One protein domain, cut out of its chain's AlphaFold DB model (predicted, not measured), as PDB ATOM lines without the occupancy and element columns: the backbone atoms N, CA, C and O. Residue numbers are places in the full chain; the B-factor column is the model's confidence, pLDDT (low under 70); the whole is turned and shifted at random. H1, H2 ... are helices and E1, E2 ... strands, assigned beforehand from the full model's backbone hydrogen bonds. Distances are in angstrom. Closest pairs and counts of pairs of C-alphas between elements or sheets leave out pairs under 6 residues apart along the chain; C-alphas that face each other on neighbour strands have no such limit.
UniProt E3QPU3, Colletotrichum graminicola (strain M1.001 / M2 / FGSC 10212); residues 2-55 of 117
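What this domain is: This is residues 2 to 55 of the 117 residues of a protein of Colletotrichum graminicola (strain M1.001 / M2 / FGSC 10212) (UniProt E3QPU3). There is little regular structure: two short parallel strands, E1 and E2, lie side by side and are joined by a wide loop, of which residues 31 to 38 stick out. H1 stands off from both strands, with H2 on the way from it to E1. The 54 printed residues, with H1, H2, E1, E2 in that order, are of mixed class, 21 in named elements. The whole is loose, radius of gyration of the C-alphas 12.9 A, spanning 38 by 22 by 22 A.

How they stand to each other: Look first at E1, residues 22 to 25, and E2, residues 48 to 51, parallel at 19 degrees; N 24 and O 49 are within hydrogen-bond range at 2.8 A. H1, residues 3 to 11, is apart from both. H2, residues 16 to 19, is close to H1 but not clearly touching; the closest C-alphas, of Ile 10 and Cys 16, are 7.4 A apart. In H1 every O i to N i+4 pair is within hydrogen-bond range; H2 is too short for one.

Where its parts are: Find C-alpha 22 at (16.683, 0.555, -45.865); E1 runs 9.8 A. E2 runs 10.2 A to C-alpha 51 at (8.536, -5.152, -50.391). H1 measures 12.3 A, H2 5.3 A.

The domain as a whole: The printed part has no cut. The link E1 to E2 is long, 22 residues. Residues 29 to 47 have pLDDT under 70.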
ATOM      1  N   TRP A   2       4.491  10.208 -42.176       79.19
ATOM      2  CA  TRP A   2       5.299  11.224 -41.472       79.19
ATOM      3  C   TRP A   2       6.807  10.932 -41.446       79.19
ATOM      4  O   TRP A   2       7.601  11.839 -41.252       79.19
ATOM      5  N   VAL A   3       7.203   9.677 -41.671       79.25
ATOM      6  CA  VAL A   3       8.605   9.238 -41.716       79.25
ATOM      7  C   VAL A   3       9.321   9.636 -43.014       79.25
ATOM      8  O   VAL A   3      10.542   9.706 -43.048       79.25
ATOM      9  N   ARG A   4       8.576   9.918 -44.096       78.38
ATOM     10  CA  ARG A   4       9.167  10.207 -45.415       78.38
ATOM     11  C   ARG A   4      10.073  11.449 -45.417       78.38
ATOM     12  O   ARG A   4      11.170  11.327 -45.946       78.38
ATOM     13  N   PRO A   5       9.678  12.600 -44.830       82.50
ATOM     14  CA  PRO A   5      10.569  13.756 -44.717       82.50
ATOM     15  C   PRO A   5      11.863  13.438 -43.960       82.50
ATOM     16  O   PRO A   5      12.933  13.825 -44.404       82.50
ATOM     17  N   TRP A   6      11.786  12.664 -42.875       84.81
ATOM     18  CA  TRP A   6      12.964  12.270 -42.098       84.81
ATOM     19  C   TRP A   6      13.909  11.357 -42.881       84.81
ATOM     20  O   TRP A   6      15.114  11.581 -42.870       84.81
ATOM     21  N   LEU A   7      13.374  10.372 -43.611       84.12
ATOM     22  CA  LEU A   7      14.186   9.547 -44.511       84.12
ATOM     23  C   LEU A   7      14.857  10.404 -45.587       84.12
ATOM     24  O   LEU A   7      16.034  10.210 -45.855       84.12
ATOM     25  N   ALA A   8      14.144  11.376 -46.161       83.50
ATOM     26  CA  ALA A   8      14.724  12.281 -47.149       83.50
ATOM     27  C   ALA A   8      15.884  13.110 -46.576       83.50
ATOM     28  O   ALA A   8      16.868  13.311 -47.276       83.50
ATOM     29  N   GLU A   9      15.808  13.554 -45.318       87.06
ATOM     30  CA  GLU A   9      16.929  14.239 -44.657       87.06
ATOM     31  C   GLU A   9      18.113  13.302 -44.382       87.06
ATOM     32  O   GLU A   9      19.254  13.673 -44.639       87.06
ATOM     33  N   ILE A  10      17.864  12.068 -43.933       85.75
ATOM     34  CA  ILE A  10      18.929  11.076 -43.691       85.75
ATOM     35  C   ILE A  10      19.665  10.741 -44.992       85.75
ATOM     36  O   ILE A  10      20.890  10.680 -45.011       85.75
ATOM     37  N   LEU A  11      18.933  10.579 -46.096       84.62
ATOM     38  CA  LEU A  11      19.522  10.257 -47.397       84.62
ATOM     39  C   LEU A  11      20.398  11.375 -47.975       84.62
ATOM     40  O   LEU A  11      21.236  11.095 -48.827       84.62
ATOM     41  N   LYS A  12      20.233  12.624 -47.521       86.06
ATOM     42  CA  LYS A  12      21.104  13.742 -47.919       86.06
ATOM     43  C   LYS A  12      22.467  13.711 -47.226       86.06
ATOM     44  O   LYS A  12      23.346  14.483 -47.607       86.06
ATOM     45  N   LEU A  13      22.651  12.878 -46.198       87.31
ATOM     46  CA  LEU A  13      23.928  12.780 -45.499       87.31
ATOM     47  C   LEU A  13      25.019  12.237 -46.437       87.31
ATOM     48  O   LEU A  13      24.757  11.342 -47.248       87.31
ATOM     49  N   PRO A  14      26.257  12.750 -46.334       87.38
ATOM     50  CA  PRO A  14      27.352  12.286 -47.175       87.38
ATOM     51  C   PRO A  14      27.603  10.790 -46.948       87.38
ATOM     52  O   PRO A  14      27.575  10.313 -45.816       87.38
ATOM     53  N   ASN A  15      27.867  10.056 -48.032       85.19
ATOM     54  CA  ASN A  15      28.127   8.609 -48.028       85.19
ATOM     55  C   ASN A  15      26.985   7.739 -47.470       85.19
ATOM     56  O   ASN A  15      27.214   6.580 -47.125       85.19
ATOM     57  N   CYS A  16      25.750   8.254 -47.408       84.69
ATOM     58  CA  CYS A  16      24.618   7.494 -46.877       84.69
ATOM     59  C   CYS A  16      24.405   6.162 -47.618       84.69
ATOM     60  O   CYS A  16      24.095   5.160 -46.982       84.69
ATOM     61  N   SER A  17      24.612   6.123 -48.936       81.56
ATOM     62  CA  SER A  17      24.420   4.912 -49.743       81.56
ATOM     63  C   SER A  17      25.451   3.810 -49.512       81.56
ATOM     64  O   SER A  17      25.168   2.656 -49.813       81.56
ATOM     65  N   ALA A  18      26.614   4.142 -48.952       85.38
ATOM     66  CA  ALA A  18      27.632   3.161 -48.590       85.38
ATOM     67  C   ALA A  18      27.425   2.583 -47.179       85.38
ATOM     68  O   ALA A  18      27.955   1.521 -46.874       85.38
ATOM     69  N   LEU A  19      26.687   3.288 -46.311       87.38
ATOM     70  CA  LEU A  19      26.556   2.957 -44.886       87.38
ATOM     71  C   LEU A  19      25.166   2.452 -44.499       87.38
ATOM     72  O   LEU A  19      25.028   1.714 -43.528       87.38
ATOM     73  N   LEU A  20      24.128   2.881 -45.215       88.88
ATOM     74  CA  LEU A  20      22.744   2.603 -44.875       88.88
ATOM     75  C   LEU A  20      22.067   1.881 -46.032       88.88
ATOM     76  O   LEU A  20      22.094   2.348 -47.165       88.88
ATOM     77  N   THR A  21      21.390   0.781 -45.713       89.44
ATOM     78  CA  THR A  21      20.423   0.122 -46.593       89.44
ATOM     79  C   THR A  21      19.091   0.043 -45.862       89.44
ATOM     80  O   THR A  21      19.013  -0.483 -44.754       89.44
ATOM     81  N   VAL A  22      18.020   0.552 -46.470       88.81
ATOM     82  CA  VAL A  22      16.683   0.555 -45.865       88.81
ATOM     83  C   VAL A  22      15.772  -0.388 -46.643       88.81
ATOM     84  O   VAL A  22      15.486  -0.171 -47.815       88.81
ATOM     85  N   LYS A  23      15.259  -1.427 -45.983       90.44
ATOM     86  CA  LYS A  23      14.279  -2.362 -46.560       90.44
ATOM     87  C   LYS A  23      12.907  -2.106 -45.925       90.44
ATOM     88  O   LYS A  23      12.714  -2.363 -44.740       90.44
ATOM     89  N   LEU A  24      11.948  -1.592 -46.697       88.81
ATOM     90  CA  LEU A  24      10.588  -1.312 -46.233       88.81
ATOM     91  C   LEU A  24       9.641  -2.460 -46.595       88.81
ATOM     92  O   LEU A  24       9.388  -2.714 -47.772       88.81
ATOM     93  N   PHE A  25       9.060  -3.096 -45.577       89.44
ATOM     94  CA  PHE A  25       8.076  -4.168 -45.735       89.44
ATOM     95  C   PHE A  25       6.663  -3.666 -45.422       89.44
ATOM     96  O   PHE A  25       6.348  -3.303 -44.290       89.44
ATOM     97  N   VAL A  26       5.795  -3.651 -46.431       87.50
ATOM     98  CA  VAL A  26       4.383  -3.279 -46.320       87.50
ATOM     99  C   VAL A  26       3.564  -4.560 -46.180       87.50
ATOM    100  O   VAL A  26       3.395  -5.308 -47.139       87.50
ATOM    101  N   THR A  27       3.082  -4.828 -44.966       84.50
ATOM    102  CA  THR A  27       2.414  -6.094 -44.604       84.50
ATOM    103  C   THR A  27       0.897  -6.068 -44.740       84.50
ATOM    104  O   THR A  27       0.274  -7.125 -44.763       84.50
ATOM    105  N   ARG A  28       0.289  -4.881 -44.831       81.38
ATOM    106  CA  ARG A  28      -1.149  -4.732 -45.063       81.38
ATOM    107  C   ARG A  28      -1.412  -4.500 -46.542       81.38
ATOM    108  O   ARG A  28      -0.905  -3.545 -47.127       81.38
ATOM    109  N   GLU A  29      -2.273  -5.338 -47.099       59.12
ATOM    110  CA  GLU A  29      -2.756  -5.222 -48.469       59.12
ATOM    111  C   GLU A  29      -3.651  -3.983 -48.554       59.12
ATOM    112  O   GLU A  29      -4.724  -3.912 -47.946       59.12
ATOM    113  N   LEU A  30      -3.201  -2.953 -49.269       59.66
ATOM    114  CA  LEU A  30      -4.119  -1.921 -49.716       59.66
ATOM    115  C   LEU A  30      -4.930  -2.546 -50.852       59.66
ATOM    116  O   LEU A  30      -4.399  -2.766 -51.935       59.66
ATOM    117  N   ILE A  31      -6.237  -2.728 -50.638       53.91
ATOM    118  CA  ILE A  31      -7.256  -3.008 -51.678       53.91
ATOM    119  C   ILE A  31      -7.215  -1.966 -52.829       53.91
ATOM    120  O   ILE A  31      -7.896  -2.080 -53.842       53.91
ATOM    121  N   GLN A  32      -6.375  -0.939 -52.723       48.75
ATOM    122  CA  GLN A  32      -6.317   0.211 -53.602       48.75
ATOM    123  C   GLN A  32      -4.972   0.287 -54.338       48.75
ATOM    124  O   GLN A  32      -4.203   1.230 -54.180       48.75
ATOM    125  N   GLN A  33      -4.724  -0.675 -55.228       51.75
ATOM    126  CA  GLN A  33      -3.695  -0.570 -56.275       51.75
ATOM    127  C   GLN A  33      -4.003   0.494 -57.352       51.75
ATOM    128  O   GLN A  33      -3.352   0.521 -58.387       51.75
ATOM    129  N   ARG A  34      -4.985   1.386 -57.168       49.22
ATOM    130  CA  ARG A  34      -5.391   2.300 -58.251       49.22
ATOM    131  C   ARG A  34      -4.594   3.602 -58.350       49.22
ATOM    132  O   ARG A  34      -4.673   4.231 -59.393       49.22
ATOM    133  N   HIS A  35      -3.833   4.005 -57.328       46.28
ATOM    134  CA  HIS A  35      -3.106   5.289 -57.351       46.28
ATOM    135  C   HIS A  35      -1.825   5.319 -56.502       46.28
ATOM    136  O   HIS A  35      -1.404   6.391 -56.066       46.28
ATOM    137  N   LEU A  36      -1.183   4.176 -56.234       46.91
ATOM    138  CA  LEU A  36       0.211   4.267 -55.797       46.91
ATOM    139  C   LEU A  36       1.032   4.654 -57.031       46.91
ATOM    140  O   LEU A  36       0.825   4.023 -58.070       46.91
ATOM    141  N   PRO A  37       1.919   5.663 -56.954       41.38
ATOM    142  CA  PRO A  37       2.872   5.893 -58.026       41.38
ATOM    143  C   PRO A  37       3.538   4.554 -58.314       41.38
ATOM    144  O   PRO A  37       3.937   3.853 -57.373       41.38
ATOM    145  N   SER A  38       3.586   4.188 -59.595       41.06
ATOM    146  CA  SER A  38       4.452   3.128 -60.095       41.06
ATOM    147  C   SER A  38       5.782   3.222 -59.358       41.06
ATOM    148  O   SER A  38       6.223   4.335 -59.057       41.06
ATOM    149  N   PRO A  39       6.405   2.096 -58.989       42.41
ATOM    150  CA  PRO A  39       7.705   2.178 -58.374       42.41
ATOM    151  C   PRO A  39       8.595   2.821 -59.440       42.41
ATOM    152  O   PRO A  39       8.889   2.188 -60.451       42.41
ATOM    153  N   ASP A  40       8.940   4.098 -59.263       37.16
ATOM    154  CA  ASP A  40       9.957   4.786 -60.051       37.16
ATOM    155  C   ASP A  40      11.301   4.158 -59.655       37.16
ATOM    156  O   ASP A  40      12.150   4.727 -58.976       37.16
ATOM    157  N   ILE A  41      11.436   2.892 -60.039       47.25
ATOM    158  CA  ILE A  41      12.648   2.107 -60.135       47.25
ATOM    159  C   ILE A  41      13.275   2.591 -61.433       47.25
ATOM    160  O   ILE A  41      13.049   2.022 -62.494       47.25
ATOM    161  N   SER A  42      13.986   3.710 -61.367       38.50
ATOM    162  CA  SER A  42      15.085   4.007 -62.297       38.50
ATOM    163  C   SER A  42      15.933   5.198 -61.850       38.50
ATOM    164  O   SER A  42      16.472   5.913 -62.680       38.50
ATOM    165  N   ASN A  43      16.141   5.383 -60.544       39.09
ATOM    166  CA  ASN A  43      17.353   6.058 -60.084       39.09
ATOM    167  C   ASN A  43      18.218   5.013 -59.380       39.09
ATOM    168  O   ASN A  43      17.892   4.542 -58.288       39.09
ATOM    169  N   SER A  44      19.303   4.633 -60.054       42.81
ATOM    170  CA  SER A  44      20.296   3.607 -59.702       42.81
ATOM    171  C   SER A  44      21.040   3.845 -58.365       42.81
ATOM    172  O   SER A  44      22.040   3.187 -58.100       42.81
ATOM    173  N   GLU A  45      20.563   4.764 -57.521       50.72
ATOM    174  CA  GLU A  45      21.182   5.230 -56.267       50.72
ATOM    175  C   GLU A  45      20.287   5.050 -55.025       50.72
ATOM    176  O   GLU A  45      20.630   5.491 -53.926       50.72
ATOM    177  N   THR A  46      19.105   4.444 -55.161       57.56
ATOM    178  CA  THR A  46      18.108   4.515 -54.084       57.56
ATOM    179  C   THR A  46      18.386   3.489 -52.980       57.56
ATOM    180  O   THR A  46      18.041   2.319 -53.094       57.56
ATOM    181  N   VAL A  47      18.921   3.972 -51.858       69.50
ATOM    182  CA  VAL A  47      19.132   3.284 -50.563       69.50
ATOM    183  C   VAL A  47      17.901   2.531 -50.019       69.50
ATOM    184  O   VAL A  47      18.018   1.695 -49.121       69.50
ATOM    185  N   ILE A  48      16.704   2.822 -50.535       83.00
ATOM    186  CA  ILE A  48      15.432   2.301 -50.031       83.00
ATOM    187  C   ILE A  48      14.846   1.264 -50.997       83.00
ATOM    188  O   ILE A  48      14.481   1.587 -52.124       83.00
ATOM    189  N   SER A  49      14.650   0.039 -50.511       86.19
ATOM    190  CA  SER A  49      13.958  -1.053 -51.211       86.19
ATOM    191  C   SER A  49      12.551  -1.281 -50.647       86.19
ATOM    192  O   SER A  49      12.368  -1.274 -49.431       86.19
ATOM    193  N   TYR A  50      11.559  -1.527 -51.510       84.38
ATOM    194  CA  TYR A  50      10.156  -1.737 -51.124       84.38
ATOM    195  C   TYR A  50       9.711  -3.189 -51.350       84.38
ATOM    196  O   TYR A  50       9.886  -3.735 -52.436       84.38
ATOM    197  N   PHE A  51       9.059  -3.786 -50.349       86.19
ATOM    198  CA  PHE A  51       8.536  -5.152 -50.391       86.19
ATOM    199  C   PHE A  51       7.096  -5.194 -49.870       86.19
ATOM    200  O   PHE A  51       6.825  -4.766 -48.753       86.19
ATOM    201  N   TYR A  52       6.161  -5.755 -50.636       88.00
ATOM    202  CA  TYR A  52       4.745  -5.870 -50.251       88.00
ATOM    203  C   TYR A  52       4.437  -7.255 -49.673       88.00
ATOM    204  O   TYR A  52       3.678  -8.031 -50.246       88.00
ATOM    205  N   LYS A  53       5.125  -7.611 -48.586       86.50
ATOM    206  CA  LYS A  53       4.986  -8.905 -47.901       86.50
ATOM    207  C   LYS A  53       5.474  -8.816 -46.459       86.50
ATOM    208  O   LYS A  53       6.186  -7.876 -46.103       86.50
ATOM    209  N   ARG A  54       5.144  -9.821 -45.639       88.62
ATOM    210  CA  ARG A  54       5.791 -10.014 -44.331       88.62
ATOM    211  C   ARG A  54       7.280 -10.332 -44.540       88.62
ATOM    212  O   ARG A  54       7.591 -11.141 -45.416       88.62
ATOM    213  N   PRO A  55       8.194  -9.697 -43.785       92.75
ATOM    214  CA  PRO A  55       9.607 -10.035 -43.854       92.75
ATOM    215  C   PRO A  55       9.851 -11.439 -43.298       92.75
ATOM    216  O   PRO A  55       9.287 -11.814 -42.271       92.75
TER     217      PRO A  55